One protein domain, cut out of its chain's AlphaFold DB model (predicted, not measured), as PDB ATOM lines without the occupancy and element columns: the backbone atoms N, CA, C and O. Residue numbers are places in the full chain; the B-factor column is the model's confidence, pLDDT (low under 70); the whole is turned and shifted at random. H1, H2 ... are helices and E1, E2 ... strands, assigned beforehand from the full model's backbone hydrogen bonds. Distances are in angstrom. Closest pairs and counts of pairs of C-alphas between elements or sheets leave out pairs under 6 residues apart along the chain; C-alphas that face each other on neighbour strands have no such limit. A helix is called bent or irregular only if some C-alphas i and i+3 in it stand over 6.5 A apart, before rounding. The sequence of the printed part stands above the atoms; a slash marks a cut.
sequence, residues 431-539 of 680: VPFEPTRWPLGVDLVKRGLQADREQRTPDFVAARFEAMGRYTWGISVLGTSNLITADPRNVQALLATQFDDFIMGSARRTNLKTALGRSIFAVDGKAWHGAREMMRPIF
ATOM      1  N   VAL A 431     302.875 303.703 425.910       74.19
ATOM      2  CA  VAL A 431     301.658 302.884 425.835       74.19
ATOM      3  C   VAL A 431     300.555 303.535 426.678       74.19
ATOM      4  O   VAL A 431     300.730 303.660 427.893       74.19
ATOM      5  N   PRO A 432     299.408 303.913 426.088       80.69
ATOM      6  CA  PRO A 432     298.261 304.375 426.860       80.69
ATOM      7  C   PRO A 432     297.611 303.182 427.571       80.69
ATOM      8  O   PRO A 432     297.287 302.187 426.928       80.69
ATOM      9  N   PHE A 433     297.426 303.267 428.889       81.94
ATOM     10  CA  PHE A 433     296.712 302.249 429.666       81.94
ATOM     11  C   PHE A 433     295.259 302.659 429.897       81.94
ATOM     12  O   PHE A 433     294.986 303.840 430.105       81.94
ATOM     13  N   GLU A 434     294.338 301.691 429.896       81.81
ATOM     14  CA  GLU A 434     292.945 301.959 430.266       81.81
ATOM     15  C   GLU A 434     292.885 302.478 431.714       81.81
ATOM     16  O   GLU A 434     293.440 301.837 432.619       81.81
ATOM     17  N   PRO A 435     292.234 303.629 431.959       77.69
ATOM     18  CA  PRO A 435     292.112 304.173 433.300       77.69
ATOM     19  C   PRO A 435     291.283 303.227 434.171       77.69
ATOM     20  O   PRO A 435     290.172 302.826 433.819       77.69
ATOM     21  N   THR A 436     291.827 302.877 435.333       77.56
ATOM     22  CA  THR A 436     291.164 302.012 436.316       77.56
ATOM     23  C   THR A 436     290.737 302.851 437.508       77.56
ATOM     24  O   THR A 436     291.492 303.691 437.997       77.56
ATOM     25  N   ARG A 437     289.498 302.660 437.973       74.81
ATOM     26  CA  ARG A 437     288.965 303.391 439.135       74.81
ATOM     27  C   ARG A 437     289.552 302.886 440.456       74.81
ATOM     28  O   ARG A 437     289.539 303.614 441.441       74.81
ATOM     29  N   TRP A 438     290.007 301.632 440.490       71.88
ATOM     30  CA  TRP A 438     290.503 300.956 441.691       71.88
ATOM     31  C   TRP A 438     291.927 300.442 441.448       71.88
ATOM     32  O   TRP A 438     292.228 299.993 440.337       71.88
ATOM     33  N   PRO A 439     292.808 300.453 442.469       66.00
ATOM     34  CA  PRO A 439     294.156 299.917 442.323       66.00
ATOM     35  C   PRO A 439     294.104 298.450 441.875       66.00
ATOM     36  O   PRO A 439     293.205 297.701 442.256       66.00
ATOM     37  N   LEU A 440     295.090 298.037 441.071       64.88
ATOM     38  CA  LEU A 440     295.209 296.687 440.495       64.88
ATOM     39  C   LEU A 440     294.151 296.311 439.438       64.88
ATOM     40  O   LEU A 440     294.082 295.138 439.068       64.88
ATOM     41  N   GLY A 441     293.352 297.260 438.939       67.88
ATOM     42  CA  GLY A 441     292.421 297.021 437.829       67.88
ATOM     43  C   GLY A 441     291.284 296.050 438.154       67.88
ATOM     44  O   GLY A 441     290.766 295.362 437.276       67.88
ATOM     45  N   VAL A 442     290.899 295.964 439.429       73.12
ATOM     46  CA  VAL A 442     289.814 295.087 439.907       73.12
ATOM     47  C   VAL A 442     288.456 295.513 439.338       73.12
ATOM     48  O   VAL A 442     287.589 294.680 439.068       73.12
ATOM     49  N   ASP A 443     288.277 296.809 439.097       79.88
ATOM     50  CA  ASP A 443     287.092 297.376 438.457       79.88
ATOM     51  C   ASP A 443     286.931 296.904 437.007       79.88
ATOM     52  O   ASP A 443     285.810 296.661 436.558       79.88
ATOM     53  N   LEU A 444     288.044 296.714 436.294       73.94
ATOM     54  CA  LEU A 444     288.039 296.215 434.925       73.94
ATOM     55  C   LEU A 444     287.544 294.765 434.852       73.94
ATOM     56  O   LEU A 444     286.730 294.427 433.993       73.94
ATOM     57  N   VAL A 445     287.980 293.930 435.798       75.69
ATOM     58  CA  VAL A 445     287.522 292.537 435.917       75.69
ATOM     59  C   VAL A 445     286.025 292.489 436.210       75.69
ATOM     60  O   VAL A 445     285.298 291.720 435.586       75.69
ATOM     61  N   LYS A 446     285.537 293.348 437.112       77.62
ATOM     62  CA  LYS A 446     284.111 293.414 437.458       77.62
ATOM     63  C   LYS A 446     283.243 293.817 436.261       77.62
ATOM     64  O   LYS A 446     282.216 293.185 436.032       77.62
ATOM     65  N   ARG A 447     283.659 294.829 435.490       78.44
ATOM     66  CA  ARG A 447     282.948 295.261 434.272       78.44
ATOM     67  C   ARG A 447     282.955 294.184 433.187       78.44
ATOM     68  O   ARG A 447     281.918 293.932 432.586       78.44
ATOM     69  N   GLY A 448     284.090 293.509 432.989       77.12
ATOM     70  CA  GLY A 448     284.192 292.397 432.042       77.12
ATOM     71  C   GLY A 448     283.261 291.233 432.391       77.12
ATOM     72  O   GLY A 448     282.549 290.745 431.523       77.12
ATOM     73  N   LEU A 449     283.195 290.847 433.671       73.62
ATOM     74  CA  LEU A 449     282.277 289.799 434.140       73.62
ATOM     75  C   LEU A 449     280.799 290.183 433.977       73.62
ATOM     76  O   LEU A 449     279.958 289.314 433.763       73.62
ATOM     77  N   GLN A 450     280.469 291.471 434.089       77.19
ATOM     78  CA  GLN A 450     279.110 291.949 433.853       77.19
ATOM     79  C   GLN A 450     278.730 291.866 432.368       77.19
ATOM     80  O   GLN A 450     277.659 291.359 432.052       77.19
ATOM     81  N   ALA A 451     279.608 292.311 431.467       73.25
ATOM     82  CA  ALA A 451     279.366 292.241 430.027       73.25
ATOM     83  C   ALA A 451     279.209 290.798 429.524       73.25
ATOM     84  O   ALA A 451     278.339 290.526 428.700       73.25
ATOM     85  N   ASP A 452     280.006 289.878 430.071       66.12
ATOM     86  CA  ASP A 452     279.895 288.445 429.792       66.12
ATOM     87  C   ASP A 452     278.544 287.879 430.232       66.12
ATOM     88  O   ASP A 452     277.857 287.209 429.462       66.12
ATOM     89  N   ARG A 453     278.092 288.254 431.434       68.62
ATOM     90  CA  ARG A 453     276.773 287.869 431.947       68.62
ATOM     91  C   ARG A 453     275.620 288.401 431.093       68.62
ATOM     92  O   ARG A 453     274.576 287.761 431.022       68.62
ATOM     93  N   GLU A 454     275.798 289.560 430.474       77.69
ATOM     94  CA  GLU A 454     274.821 290.173 429.571       77.69
ATOM     95  C   GLU A 454     274.961 289.674 428.120       77.69
ATOM     96  O   GLU A 454     274.202 290.116 427.265       77.69
ATOM     97  N   GLN A 455     275.906 288.766 427.831       67.81
ATOM     98  CA  GLN A 455     276.265 288.288 426.484       67.81
ATOM     99  C   GLN A 455     276.680 289.398 425.506       67.81
ATOM    100  O   GLN A 455     276.661 289.220 424.292       67.81
ATOM    101  N   ARG A 456     277.128 290.535 426.037       76.88
ATOM    102  CA  ARG A 456     277.579 291.702 425.270       76.88
ATOM    103  C   ARG A 456     279.094 291.856 425.310       76.88
ATOM    104  O   ARG A 456     279.609 292.964 425.220       76.88
ATOM    105  N   THR A 457     279.838 290.763 425.486       73.19
ATOM    106  CA  THR A 457     281.310 290.792 425.519       73.19
ATOM    107  C   THR A 457     281.914 291.424 424.259       73.19
ATOM    108  O   THR A 457     282.804 292.261 424.420       73.19
ATOM    109  N   PRO A 458     281.458 291.106 423.026       76.94
ATOM    110  CA  PRO A 458     281.965 291.764 421.822       76.94
ATOM    111  C   PRO A 458     281.712 293.275 421.830       76.94
ATOM    112  O   PRO A 458     282.654 294.037 421.631       76.94
ATOM    113  N   ASP A 459     280.494 293.705 422.170       82.81
ATOM    114  CA  ASP A 459     280.132 295.128 422.256       82.81
ATOM    115  C   ASP A 459     280.908 295.846 423.365       82.81
ATOM    116  O   ASP A 459     281.354 296.973 423.197       82.81
ATOM    117  N   PHE A 460     281.143 295.182 424.499       82.00
ATOM    118  CA  PHE A 460     281.959 295.699 425.595       82.00
ATOM    119  C   PHE A 460     283.426 295.858 425.197       82.00
ATOM    120  O   PHE A 460     284.078 296.816 425.610       82.00
ATOM    121  N   VAL A 461     283.970 294.933 424.405       81.88
ATOM    122  CA  VAL A 461     285.327 295.054 423.864       81.88
ATOM    123  C   VAL A 461     285.380 296.166 422.815       81.88
ATOM    124  O   VAL A 461     286.281 296.997 422.895       81.88
ATOM    125  N   ALA A 462     284.411 296.244 421.901       84.44
ATOM    126  CA  ALA A 462     284.312 297.301 420.892       84.44
ATOM    127  C   ALA A 462     284.199 298.696 421.535       84.44
ATOM    128  O   ALA A 462     285.025 299.567 421.260       84.44
ATOM    129  N   ALA A 463     283.302 298.861 422.509       85.12
ATOM    130  CA  ALA A 463     283.134 300.094 423.275       85.12
ATOM    131  C   ALA A 463     284.412 300.510 424.028       85.12
ATOM    132  O   ALA A 463     284.630 301.693 424.278       85.12
ATOM    133  N   ARG A 464     285.298 299.566 424.385       84.31
ATOM    134  CA  ARG A 464     286.609 299.886 424.984       84.31
ATOM    135  C   ARG A 464     287.593 300.441 423.963       84.31
ATOM    136  O   ARG A 464     288.353 301.343 424.305       84.31
ATOM    137  N   PHE A 465     287.580 299.946 422.727       84.19
ATOM    138  CA  PHE A 465     288.370 300.540 421.646       84.19
ATOM    139  C   PHE A 465     287.867 301.941 421.288       84.19
ATOM    140  O   PHE A 465     288.683 302.846 421.115       84.19
ATOM    141  N   GLU A 466     286.547 302.137 421.270       85.12
ATOM    142  CA  GLU A 466     285.923 303.450 421.077       85.12
ATOM    143  C   GLU A 466     286.281 304.417 422.214       85.12
ATOM    144  O   GLU A 466     286.752 305.523 421.955       85.12
ATOM    145  N   ALA A 467     286.170 303.983 423.474       84.44
ATOM    146  CA  ALA A 467     286.500 304.801 424.645       84.44
ATOM    147  C   ALA A 467     287.991 305.168 424.735       84.44
ATOM    148  O   ALA A 467     288.335 306.251 425.205       84.44
ATOM    149  N   MET A 468     288.889 304.283 424.289       86.19
ATOM    150  CA  MET A 468     290.324 304.576 424.216       86.19
ATOM    151  C   MET A 468     290.688 305.447 423.005       86.19
ATOM    152  O   MET A 468     291.786 306.010 422.976       86.19
ATOM    153  N   GLY A 469     289.805 305.537 422.000       83.81
ATOM    154  CA  GLY A 469     290.006 306.301 420.767       83.81
ATOM    155  C   GLY A 469     291.241 305.877 419.964       83.81
ATOM    156  O   GLY A 469     291.781 306.667 419.190       83.81
ATOM    157  N   ARG A 470     291.766 304.668 420.204       84.12
ATOM    158  CA  ARG A 470     293.028 304.165 419.641       84.12
ATOM    159  C   ARG A 470     292.974 302.659 419.457       84.12
ATOM    160  O   ARG A 470     292.478 301.931 420.311       84.12
ATOM    161  N   TYR A 471     293.616 302.181 418.394       86.12
ATOM    162  CA  TYR A 471     293.681 300.753 418.095       86.12
ATOM    163  C   TYR A 471     294.674 299.967 418.948       86.12
ATOM    164  O   TYR A 471     294.607 298.749 418.933       86.12
ATOM    165  N   THR A 472     295.600 300.603 419.676       87.56
ATOM    166  CA  THR A 472     296.574 299.889 420.522       87.56
ATOM    167  C   THR A 472     296.709 300.547 421.884       87.56
ATOM    168  O   THR A 472     296.963 301.749 421.974       87.56
ATOM    169  N   TRP A 473     296.549 299.755 422.939       87.38
ATOM    170  CA  TRP A 473     296.557 300.226 424.321       87.38
ATOM    171  C   TRP A 473     296.826 299.077 425.304       87.38
ATOM    172  O   TRP A 473     296.807 297.902 424.946       87.38
ATOM    173  N   GLY A 474     297.146 299.416 426.550       84.06
ATOM    174  CA  GLY A 474     297.481 298.469 427.607       84.06
ATOM    175  C   GLY A 474     296.379 298.309 428.651       84.06
ATOM    176  O   GLY A 474     295.651 299.244 428.972       84.06
ATOM    177  N   ILE A 475     296.314 297.130 429.260       80.69
ATOM    178  CA  ILE A 475     295.537 296.862 430.473       80.69
ATOM    179  C   ILE A 475     296.457 296.367 431.571       80.69
ATOM    180  O   ILE A 475     297.400 295.625 431.303       80.69
ATOM    181  N   SER A 476     296.168 296.740 432.813       73.88
ATOM    182  CA  SER A 476     296.854 296.192 433.981       73.88
ATOM    183  C   SER A 476     295.834 295.588 434.930       73.88
ATOM    184  O   SER A 476     294.937 296.278 435.405       73.88
ATOM    185  N   VAL A 477     295.963 294.287 435.187       68.38
ATOM    186  CA  VAL A 477     295.077 293.541 436.084       68.38
ATOM    187  C   VAL A 477     295.938 292.732 437.042       68.38
ATOM    188  O   VAL A 477     296.746 291.906 436.617       68.38
ATOM    189  N   LEU A 478     295.787 292.984 438.345       66.19
ATOM    190  CA  LEU A 478     296.465 292.259 439.427       66.19
ATOM    191  C   LEU A 478     297.994 292.135 439.231       66.19
ATOM    192  O   LEU A 478     298.592 291.099 439.513       66.19
ATOM    193  N   GLY A 479     298.635 293.196 438.727       62.31
ATOM    194  CA  GLY A 479     300.086 293.246 438.493       62.31
ATOM    195  C   GLY A 479     300.563 292.582 437.193       62.31
ATOM    196  O   GLY A 479     301.769 292.520 436.956       62.31
ATOM    197  N   THR A 480     299.642 292.111 436.346       66.88
ATOM    198  CA  THR A 480     299.935 291.637 434.984       66.88
ATOM    199  C   THR A 480     299.505 292.696 433.978       66.88
ATOM    200  O   THR A 480     298.339 293.092 433.958       66.88
ATOM    201  N   SER A 481     300.440 293.146 433.142       72.38
ATOM    202  CA  SER A 481     300.162 294.102 432.068       72.38
ATOM    203  C   SER A 481     300.040 293.370 430.736       72.38
ATOM    204  O   SER A 481     300.966 292.658 430.353       72.38
ATOM    205  N   ASN A 482     298.924 293.552 430.032       78.19
ATOM    206  CA  ASN A 482     298.710 293.017 428.686       78.19
ATOM    207  C   ASN A 482     298.530 294.169 427.698       78.19
ATOM    208  O   ASN A 482     297.906 295.172 428.035       78.19
ATOM    209  N   LEU A 483     299.058 294.016 426.487       84.62
ATOM    210  CA  LEU A 483     298.809 294.937 425.382       84.62
ATOM    211  C   LEU A 483     297.716 294.363 424.493       84.62
ATOM    212  O   LEU A 483     297.718 293.174 424.185       84.62
ATOM    213  N   ILE A 484     296.788 295.221 424.101       85.19
ATOM    214  CA  ILE A 484     295.669 294.902 423.230       85.19
ATOM    215  C   ILE A 484     295.834 295.749 421.973       85.19
ATOM    216  O   ILE A 484     296.104 296.948 422.060       85.19
ATOM    217  N   THR A 485     295.693 295.125 420.803       87.94
ATOM    218  CA  THR A 485     295.775 295.818 419.518       87.94
ATOM    219  C   THR A 485     294.718 295.325 418.536       87.94
ATOM    220  O   THR A 485     294.410 294.136 418.498       87.94
ATOM    221  N   ALA A 486     294.184 296.254 417.752       86.88
ATOM    222  CA  ALA A 486     293.349 296.031 416.580       86.88
ATOM    223  C   ALA A 486     293.914 296.763 415.342       86.88
ATOM    224  O   ALA A 486     293.225 296.886 414.335       86.88
ATOM    225  N   ASP A 487     295.158 297.272 415.405       89.62
ATOM    226  CA  ASP A 487     295.815 297.898 414.248       89.62
ATOM    227  C   ASP A 487     296.156 296.800 413.226       89.62
ATOM    228  O   ASP A 487     296.875 295.862 413.591       89.62
ATOM    229  N   PRO A 488     295.700 296.895 411.963       89.81
ATOM    230  CA  PRO A 488     295.950 295.872 410.950       89.81
ATOM    231  C   PRO A 488     297.431 295.513 410.782       89.81
ATOM    232  O   PRO A 488     297.757 294.341 410.599       89.81
ATOM    233  N   ARG A 489     298.341 296.490 410.905       89.44
ATOM    234  CA  ARG A 489     299.790 296.261 410.790       89.44
ATOM    235  C   ARG A 489     300.330 295.474 411.976       89.44
ATOM    236  O   ARG A 489     301.156 294.584 411.793       89.44
ATOM    237  N   ASN A 490     299.833 295.753 413.180       89.19
ATOM    238  CA  ASN A 490     300.211 294.991 414.370       89.19
ATOM    239  C   ASN A 490     299.616 293.585 414.334       89.19
ATOM    240  O   ASN A 490     300.305 292.631 414.670       89.19
ATOM    241  N   VAL A 491     298.367 293.429 413.895       88.25
ATOM    242  CA  VAL A 491     297.739 292.110 413.726       88.25
ATOM    243  C   VAL A 491     298.524 291.272 412.711       88.25
ATOM    244  O   VAL A 491     298.819 290.109 412.981       88.25
ATOM    245  N   GLN A 492     298.937 291.871 411.590       88.31
ATOM    246  CA  GLN A 492     299.785 291.216 410.593       88.31
ATOM    247  C   GLN A 492     301.163 290.843 411.159       88.31
ATOM    248  O   GLN A 492     301.635 289.732 410.918       88.31
ATOM    249  N   ALA A 493     301.784 291.722 411.952       87.56
ATOM    250  CA  ALA A 493     303.039 291.417 412.638       87.56
ATOM    251  C   ALA A 493     302.896 290.229 413.599       87.56
ATOM    252  O   ALA A 493     303.630 289.251 413.486       87.56
ATOM    253  N   LEU A 494     301.898 290.279 414.485       85.19
ATOM    254  CA  LEU A 494     301.656 289.277 415.522       85.19
ATOM    255  C   LEU A 494     301.295 287.896 414.958       85.19
ATOM    256  O   LEU A 494     301.682 286.885 415.534       85.19
ATOM    257  N   LEU A 495     300.510 287.844 413.877       83.88
ATOM    258  CA  LEU A 495     299.901 286.597 413.402       83.88
ATOM    259  C   LEU A 495     300.506 286.050 412.106       83.88
ATOM    260  O   LEU A 495     300.264 284.882 411.802       83.88
ATOM    261  N   ALA A 496     301.255 286.851 411.340       81.56
ATOM    262  CA  ALA A 496     301.745 286.447 410.019       81.56
ATOM    263  C   ALA A 496     303.249 286.669 409.807       81.56
ATOM    264  O   ALA A 496     303.926 285.741 409.375       81.56
ATOM    265  N   THR A 497     303.788 287.864 410.072       84.81
ATOM    266  CA  THR A 497     305.175 288.187 409.677       84.81
ATOM    267  C   THR A 497     306.214 287.977 410.778       84.81
ATOM    268  O   THR A 497     307.373 287.744 410.453       84.81
ATOM    269  N   GLN A 498     305.827 288.019 412.058       83.75
ATOM    270  CA  GLN A 498     306.721 287.849 413.219       83.75
ATOM    271  C   GLN A 498     306.202 286.775 414.191       83.75
ATOM    272  O   GLN A 498     306.278 286.914 415.408       83.75
ATOM    273  N   PHE A 499     305.645 285.686 413.660       74.81
ATOM    274  CA  PHE A 499     304.973 284.647 414.451       74.81
ATOM    275  C   PHE A 499     305.860 284.027 415.551       74.81
ATOM    276  O   PHE A 499     305.388 283.783 416.662       74.81
ATOM    277  N   ASP A 500     307.152 283.826 415.275       78.38
ATOM    278  CA  ASP A 500     308.102 283.237 416.232       78.38
ATOM    279  C   ASP A 500     308.444 284.173 417.406       78.38
ATOM    280  O   ASP A 500     308.779 283.705 418.497       78.38
ATOM    281  N   ASP A 501     308.296 285.487 417.218       79.69
ATOM    282  CA  ASP A 501     308.573 286.493 418.246       79.69
ATOM    283  C   ASP A 501     307.392 286.670 419.224       79.69
ATOM    284  O   ASP A 501     307.575 287.148 420.350       79.69
ATOM    285  N   PHE A 502     306.183 286.233 418.841       79.88
ATOM    286  CA  PHE A 502     304.934 286.430 419.592       79.88
ATOM    287  C   PHE A 502     304.230 285.111 419.959       79.88
ATOM    288  O   PHE A 502     303.082 284.858 419.596       79.88
ATOM    289  N   ILE A 503     304.907 284.283 420.759       79.00
ATOM    290  CA  ILE A 503     304.394 282.984 421.238       79.00
ATOM    291  C   ILE A 503     303.204 283.096 422.212       79.00
ATOM    292  O   ILE A 503     303.043 284.094 422.925       79.00
ATOM    293  N   MET A 504     302.402 282.028 422.351       76.12
ATOM    294  CA  MET A 504     301.334 281.992 423.355       76.12
ATOM    295  C   MET A 504     301.881 282.104 424.787       76.12
ATOM    296  O   MET A 504     302.725 281.324 425.240       76.12
ATOM    297  N   GLY A 505     301.325 283.053 425.544       67.38
ATOM    298  CA  GLY A 505     301.671 283.277 426.948       67.38
ATOM    299  C   GLY A 505     301.367 282.078 427.861       67.38
ATOM    300  O   GLY A 505     300.458 281.281 427.614       67.38
ATOM    301  N   SER A 506     302.100 281.979 428.976       63.09
ATOM    302  CA  SER A 506     302.043 280.845 429.916       63.09
ATOM    303  C   SER A 506     300.649 280.568 430.497       63.09
ATOM    304  O   SER A 506     300.284 279.406 430.682       63.09
ATOM    305  N   ALA A 507     299.842 281.605 430.738       56.94
ATOM    306  CA  ALA A 507     298.469 281.475 431.231       56.94
ATOM    307  C   ALA A 507     297.539 280.807 430.200       56.94
ATOM    308  O   ALA A 507     296.826 279.862 430.533       56.94
ATOM    309  N   ARG A 508     297.599 281.235 428.930       58.91
ATOM    310  CA  ARG A 508     296.807 280.648 427.836       58.91
ATOM    311  C   ARG A 508     297.226 279.205 427.571       58.91
ATOM    312  O   ARG A 508     296.371 278.329 427.481       58.91
ATOM    313  N   ARG A 509     298.540 278.952 427.549       64.50
ATOM    314  CA  ARG A 509     299.109 277.611 427.372       64.50
ATOM    315  C   ARG A 509     298.676 276.649 428.481       64.50
ATOM    316  O   ARG A 509     298.385 275.500 428.193       64.50
ATOM    317  N   THR A 510     298.597 277.105 429.731       56.47
ATOM    318  CA  THR A 510     298.185 276.260 430.867       56.47
ATOM    319  C   THR A 510     296.679 275.993 430.864       56.47
ATOM    320  O   THR A 510     296.278 274.838 430.948       56.47
ATOM    321  N   ASN A 511     295.851 277.029 430.688       53.59
ATOM    322  CA  ASN A 511     294.390 276.905 430.738       53.59
ATOM    323  C   ASN A 511     293.836 276.053 429.585       53.59
ATOM    324  O   ASN A 511     293.000 275.179 429.807       53.59
ATOM    325  N   LEU A 512     294.333 276.264 428.361       52.31
ATOM    326  CA  LEU A 512     293.908 275.472 427.203       52.31
ATOM    327  C   LEU A 512     294.506 274.066 427.217       52.31
ATOM    328  O   LEU A 512     293.857 273.140 426.747       52.31
ATOM    329  N   LYS A 513     295.682 273.861 427.824       57.81
ATOM    330  CA  LYS A 513     296.233 272.512 428.029       57.81
ATOM    331  C   LYS A 513     295.389 271.678 428.994       57.81
ATOM    332  O   LYS A 513     295.318 270.465 428.824       57.81
ATOM    333  N   THR A 514     294.745 272.295 429.985       54.09
ATOM    334  CA  THR A 514     293.810 271.603 430.888       54.09
ATOM    335  C   THR A 514     292.527 271.169 430.174       54.09
ATOM    336  O   THR A 514     292.023 270.092 430.466       54.09
ATOM    337  N   ALA A 515     292.019 271.977 429.237       45.28
ATOM    338  CA  ALA A 515     290.772 271.703 428.516       45.28
ATOM    339  C   ALA A 515     290.954 270.842 427.250       45.28
ATOM    340  O   ALA A 515     290.103 270.019 426.941       45.28
ATOM    341  N   LEU A 516     292.055 271.028 426.516       53.00
ATOM    342  CA  LEU A 516     292.281 270.452 425.184       53.00
ATOM    343  C   LEU A 516     293.572 269.617 425.101       53.00
ATOM    344  O   LEU A 516     294.000 269.253 424.007       53.00
ATOM    345  N   GLY A 517     294.247 269.345 426.222       59.75
ATOM    346  CA  GLY A 517     295.503 268.588 426.234       59.75
ATOM    347  C   GLY A 517     296.627 269.259 425.428       59.75
ATOM    348  O   GLY A 517     296.713 270.481 425.329       59.75
ATOM    349  N   ARG A 518     297.531 268.464 424.837       64.19
ATOM    350  CA  ARG A 518     298.578 268.954 423.913       64.19
ATOM    351  C   ARG A 518     298.020 269.149 422.488       64.19
ATOM    352  O   ARG A 518     298.518 268.543 421.548       64.19
ATOM    353  N   SER A 519     296.975 269.963 422.337       67.00
ATOM    354  CA  SER A 519     296.348 270.256 421.036       67.00
ATOM    355  C   SER A 519     297.012 271.416 420.294       67.00
ATOM    356  O   SER A 519     297.749 272.204 420.889       67.00
ATOM    357  N   ILE A 520     296.668 271.574 419.007       75.50
ATOM    358  CA  ILE A 520     297.075 272.708 418.154       75.50
ATOM    359  C   ILE A 520     296.725 274.079 418.761       75.50
ATOM    360  O   ILE A 520     297.375 275.072 418.460       75.50
ATOM    361  N   PHE A 521     295.749 274.147 419.670       66.88
ATOM    362  CA  PHE A 521     295.346 275.379 420.357       66.88
ATOM    363  C   PHE A 521     296.145 275.664 421.641       66.88
ATOM    364  O   PHE A 521     295.952 276.708 422.265       66.88
ATOM    365  N   ALA A 522     297.020 274.742 422.057       70.44
ATOM    366  CA  ALA A 522     297.761 274.790 423.319       70.44
ATOM    367  C   ALA A 522     299.288 274.614 423.156       70.44
ATOM    368  O   ALA A 522     300.004 274.538 424.160       70.44
ATOM    369  N   VAL A 523     299.802 274.549 421.921       76.44
ATOM    370  CA  VAL A 523     301.234 274.396 421.598       76.44
ATOM    371  C   VAL A 523     301.690 275.453 420.583       76.44
ATOM    372  O   VAL A 523     300.893 275.863 419.750       76.44
ATOM    373  N   ASP A 524     302.959 275.879 420.648       78.62
ATOM    374  CA  ASP A 524     303.575 276.884 419.757       78.62
ATOM    375  C   ASP A 524     304.739 276.290 418.941       78.62
ATOM    376  O   ASP A 524     305.234 275.193 419.237       78.62
ATOM    377  N   GLY A 525     305.217 277.045 417.946       80.44
ATOM    378  CA  GLY A 525     306.440 276.753 417.195       80.44
ATOM    379  C   GLY A 525     306.388 275.401 416.482       80.44
ATOM    380  O   GLY A 525     305.375 275.028 415.894       80.44
ATOM    381  N   LYS A 526     307.472 274.618 416.555       79.25
ATOM    382  CA  LYS A 526     307.584 273.323 415.848       79.25
ATOM    383  C   LYS A 526     306.436 272.352 416.150       79.25
ATOM    384  O   LYS A 526     305.982 271.651 415.252       79.25
ATOM    385  N   ALA A 527     305.952 272.320 417.392       77.12
ATOM    386  CA  ALA A 527     304.843 271.449 417.782       77.12
ATOM    387  C   ALA A 527     303.512 271.893 417.153       77.12
ATOM    388  O   ALA A 527     302.704 271.052 416.763       77.12
ATOM    389  N   TRP A 528     303.308 273.204 417.011       83.69
ATOM    390  CA  TRP A 528     302.153 273.766 416.316       83.69
ATOM    391  C   TRP A 528     302.204 273.492 414.813       83.69
ATOM    392  O   TRP A 528     301.222 273.013 414.251       83.69
ATOM    393  N   HIS A 529     303.361 273.711 414.177       80.25
ATOM    394  CA  HIS A 529     303.560 273.388 412.761       80.25
ATOM    395  C   HIS A 529     303.322 271.902 412.484       80.25
ATOM    396  O   HIS A 529     302.610 271.572 411.541       80.25
ATOM    397  N   GLY A 530     303.829 271.011 413.343       78.94
ATOM    398  CA  GLY A 530     303.570 269.573 413.242       78.94
ATOM    399  C   GLY A 530     302.080 269.235 413.347       78.94
ATOM    400  O   GLY A 530     301.559 268.504 412.511       78.94
ATOM    401  N   ALA A 531     301.365 269.814 414.319       77.94
ATOM    402  CA  ALA A 531     299.918 269.628 414.447       77.94
ATOM    403  C   ALA A 531     299.141 270.155 413.227       77.94
ATOM    404  O   ALA A 531     298.177 269.528 412.789       77.94
ATOM    405  N   ARG A 532     299.573 271.281 412.651       80.12
ATOM    406  CA  ARG A 532     298.959 271.886 411.466       80.12
ATOM    407  C   ARG A 532     299.178 271.052 410.206       80.12
ATOM    408  O   ARG A 532     298.224 270.831 409.467       80.12
ATOM    409  N   GLU A 533     300.397 270.573 409.975       81.81
ATOM    410  CA  GLU A 533     300.722 269.717 408.828       81.81
ATOM    411  C   GLU A 533     299.953 268.393 408.873       81.81
ATOM    412  O   GLU A 533     299.466 267.942 407.841       81.81
ATOM    413  N   MET A 534     299.743 267.821 410.064       76.50
ATOM    414  CA  MET A 534     298.910 266.623 410.230       76.50
ATOM    415  C   MET A 534     297.434 266.859 409.874       76.50
ATOM    416  O   MET A 534     296.796 265.969 409.320       76.50
ATOM    417  N   MET A 535     296.885 268.044 410.165       74.31
ATOM    418  CA  MET A 535     295.483 268.380 409.863       74.31
ATOM    419  C   MET A 535     295.267 268.819 408.407       74.31
ATOM    420  O   MET A 535     294.158 268.703 407.886       74.31
ATOM    421  N   ARG A 536     296.311 269.322 407.735       79.50
ATOM    422  CA  ARG A 536     296.243 269.909 406.385       79.50
ATOM    423  C   ARG A 536     295.556 269.015 405.333       79.50
ATOM    424  O   ARG A 536     294.752 269.556 404.576       79.50
ATOM    425  N   PRO A 537     295.792 267.687 405.273       78.44
ATOM    426  CA  PRO A 537     295.162 266.813 404.279       78.44
ATOM    427  C   PRO A 537     293.638 266.689 404.422       78.44
ATOM    428  O   PRO A 537     292.956 266.410 403.437       78.44
ATOM    429  N   ILE A 538     293.083 266.919 405.619       70.44
ATOM    430  CA  ILE A 538     291.631 266.833 405.844       70.44
ATOM    431  C   ILE A 538     290.900 267.969 405.114       70.44
ATOM    432  O   ILE A 538     289.791 267.785 404.631       70.44
ATOM    433  N   PHE A 539     291.563 269.111 404.930       73.94
ATOM    434  CA  PHE A 539     291.038 270.269 404.205       73.94
ATOM    435  C   PHE A 539     291.355 270.246 402.699       73.94
ATOM    436  O   PHE A 539     291.246 271.274 402.029       73.94
TER     437      PHE A 539
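What this domain is: This is residues 431 to 539 of the 680 residues of an uncharacterized protein of Phaeosphaeria nodorum (strain SN15 / ATCC MYA-4574 / FGSC 10173) (UniProt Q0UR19). A drawn-out, loosely joined chain has a broad head at one end, made of H1, H2, E1 and E2, where H1 and H2 form a V-shaped helical hairpin and residues 439 to 445 of H1 pack on E1 of the strand hairpin E1 and E2. From this head the chain strings out through H3, H4 and H5, three helices set well away from one another, with open space between them. The printed part has 109 residues, with five named helices and two named strands in the order H1, H2, E1, E2, H3, H4, H5. The class is mostly helix, and the one sheet, in the order E1, E2, is antiparallel. The whole is loose, with a radius of gyration of the C-alphas of 16.7 A, and elongated, with spans of 49 by 31 by 27 A.

Where its parts are: Residues 431 to 438 come before H1, which takes residues 439 to 453, begins with C-alpha 439 at (294.156, 299.917, 442.323) and is 23.6 A long. H2 is residues 457 to 468, 16.5 A. E1, residues 472 to 477, and E2, residues 480 to 485, follow; C-alpha 472 is at (296.574, 299.889, 420.522). H3 is residues 488 to 497, H4 residues 506 to 516, and H5 residues 525 to 539, 21.2 A long, ending with C-alpha 539 at (291.038, 270.269, 404.205). H1 is irregular, with C-alphas 440 and 443 8.4 A apart; H5 is irregular, with C-alphas 534 and 537 7.0 A apart; H3 is only just irregular, with C-alphas 494 and 497 6.9 A apart.

How they stand to each other: H1 and H2 touch with residues 448 to 451 and 457 to 460 alone, at a steep tilt of 42 degrees, opposite ways; their closest C-alphas, of Ala 451 and Thr 457, are 5.1 A apart. The closest C-alphas of H1 and E1, of Gly 441 and Val 477, are 4.7 A apart. E1 and E2 are antiparallel neighbours at 157 degrees between their directions, with N 475 and O 482 at 2.8 A and N 484 and O 473 at 2.8 A, both within hydrogen-bond range. The closest C-alphas of E2 and H3, of Thr 485 and Val 491, are 7.2 A apart. H3, H4 and H5 touch no helix; H3 and H4 are apart, and so are H4 and H5. In H2 and H4 every O i to N i+4 pair is within hydrogen-bond range; in H1 9 of 11 are, in H3 5 of 6, in H5 8 of 11.

The domain as a whole: The two C-alphas farthest apart, of Arg 437 and Pro 537, are 50.9 A apart. The printed part has no cut and no long link; the links from H3 to H4 and from H4 to H5 are short, with 8 residues each. Mean pLDDT of the printed part is 75.9; 26 residues are under 70, among them residues 505 to 519, and H4 has a mean of 56.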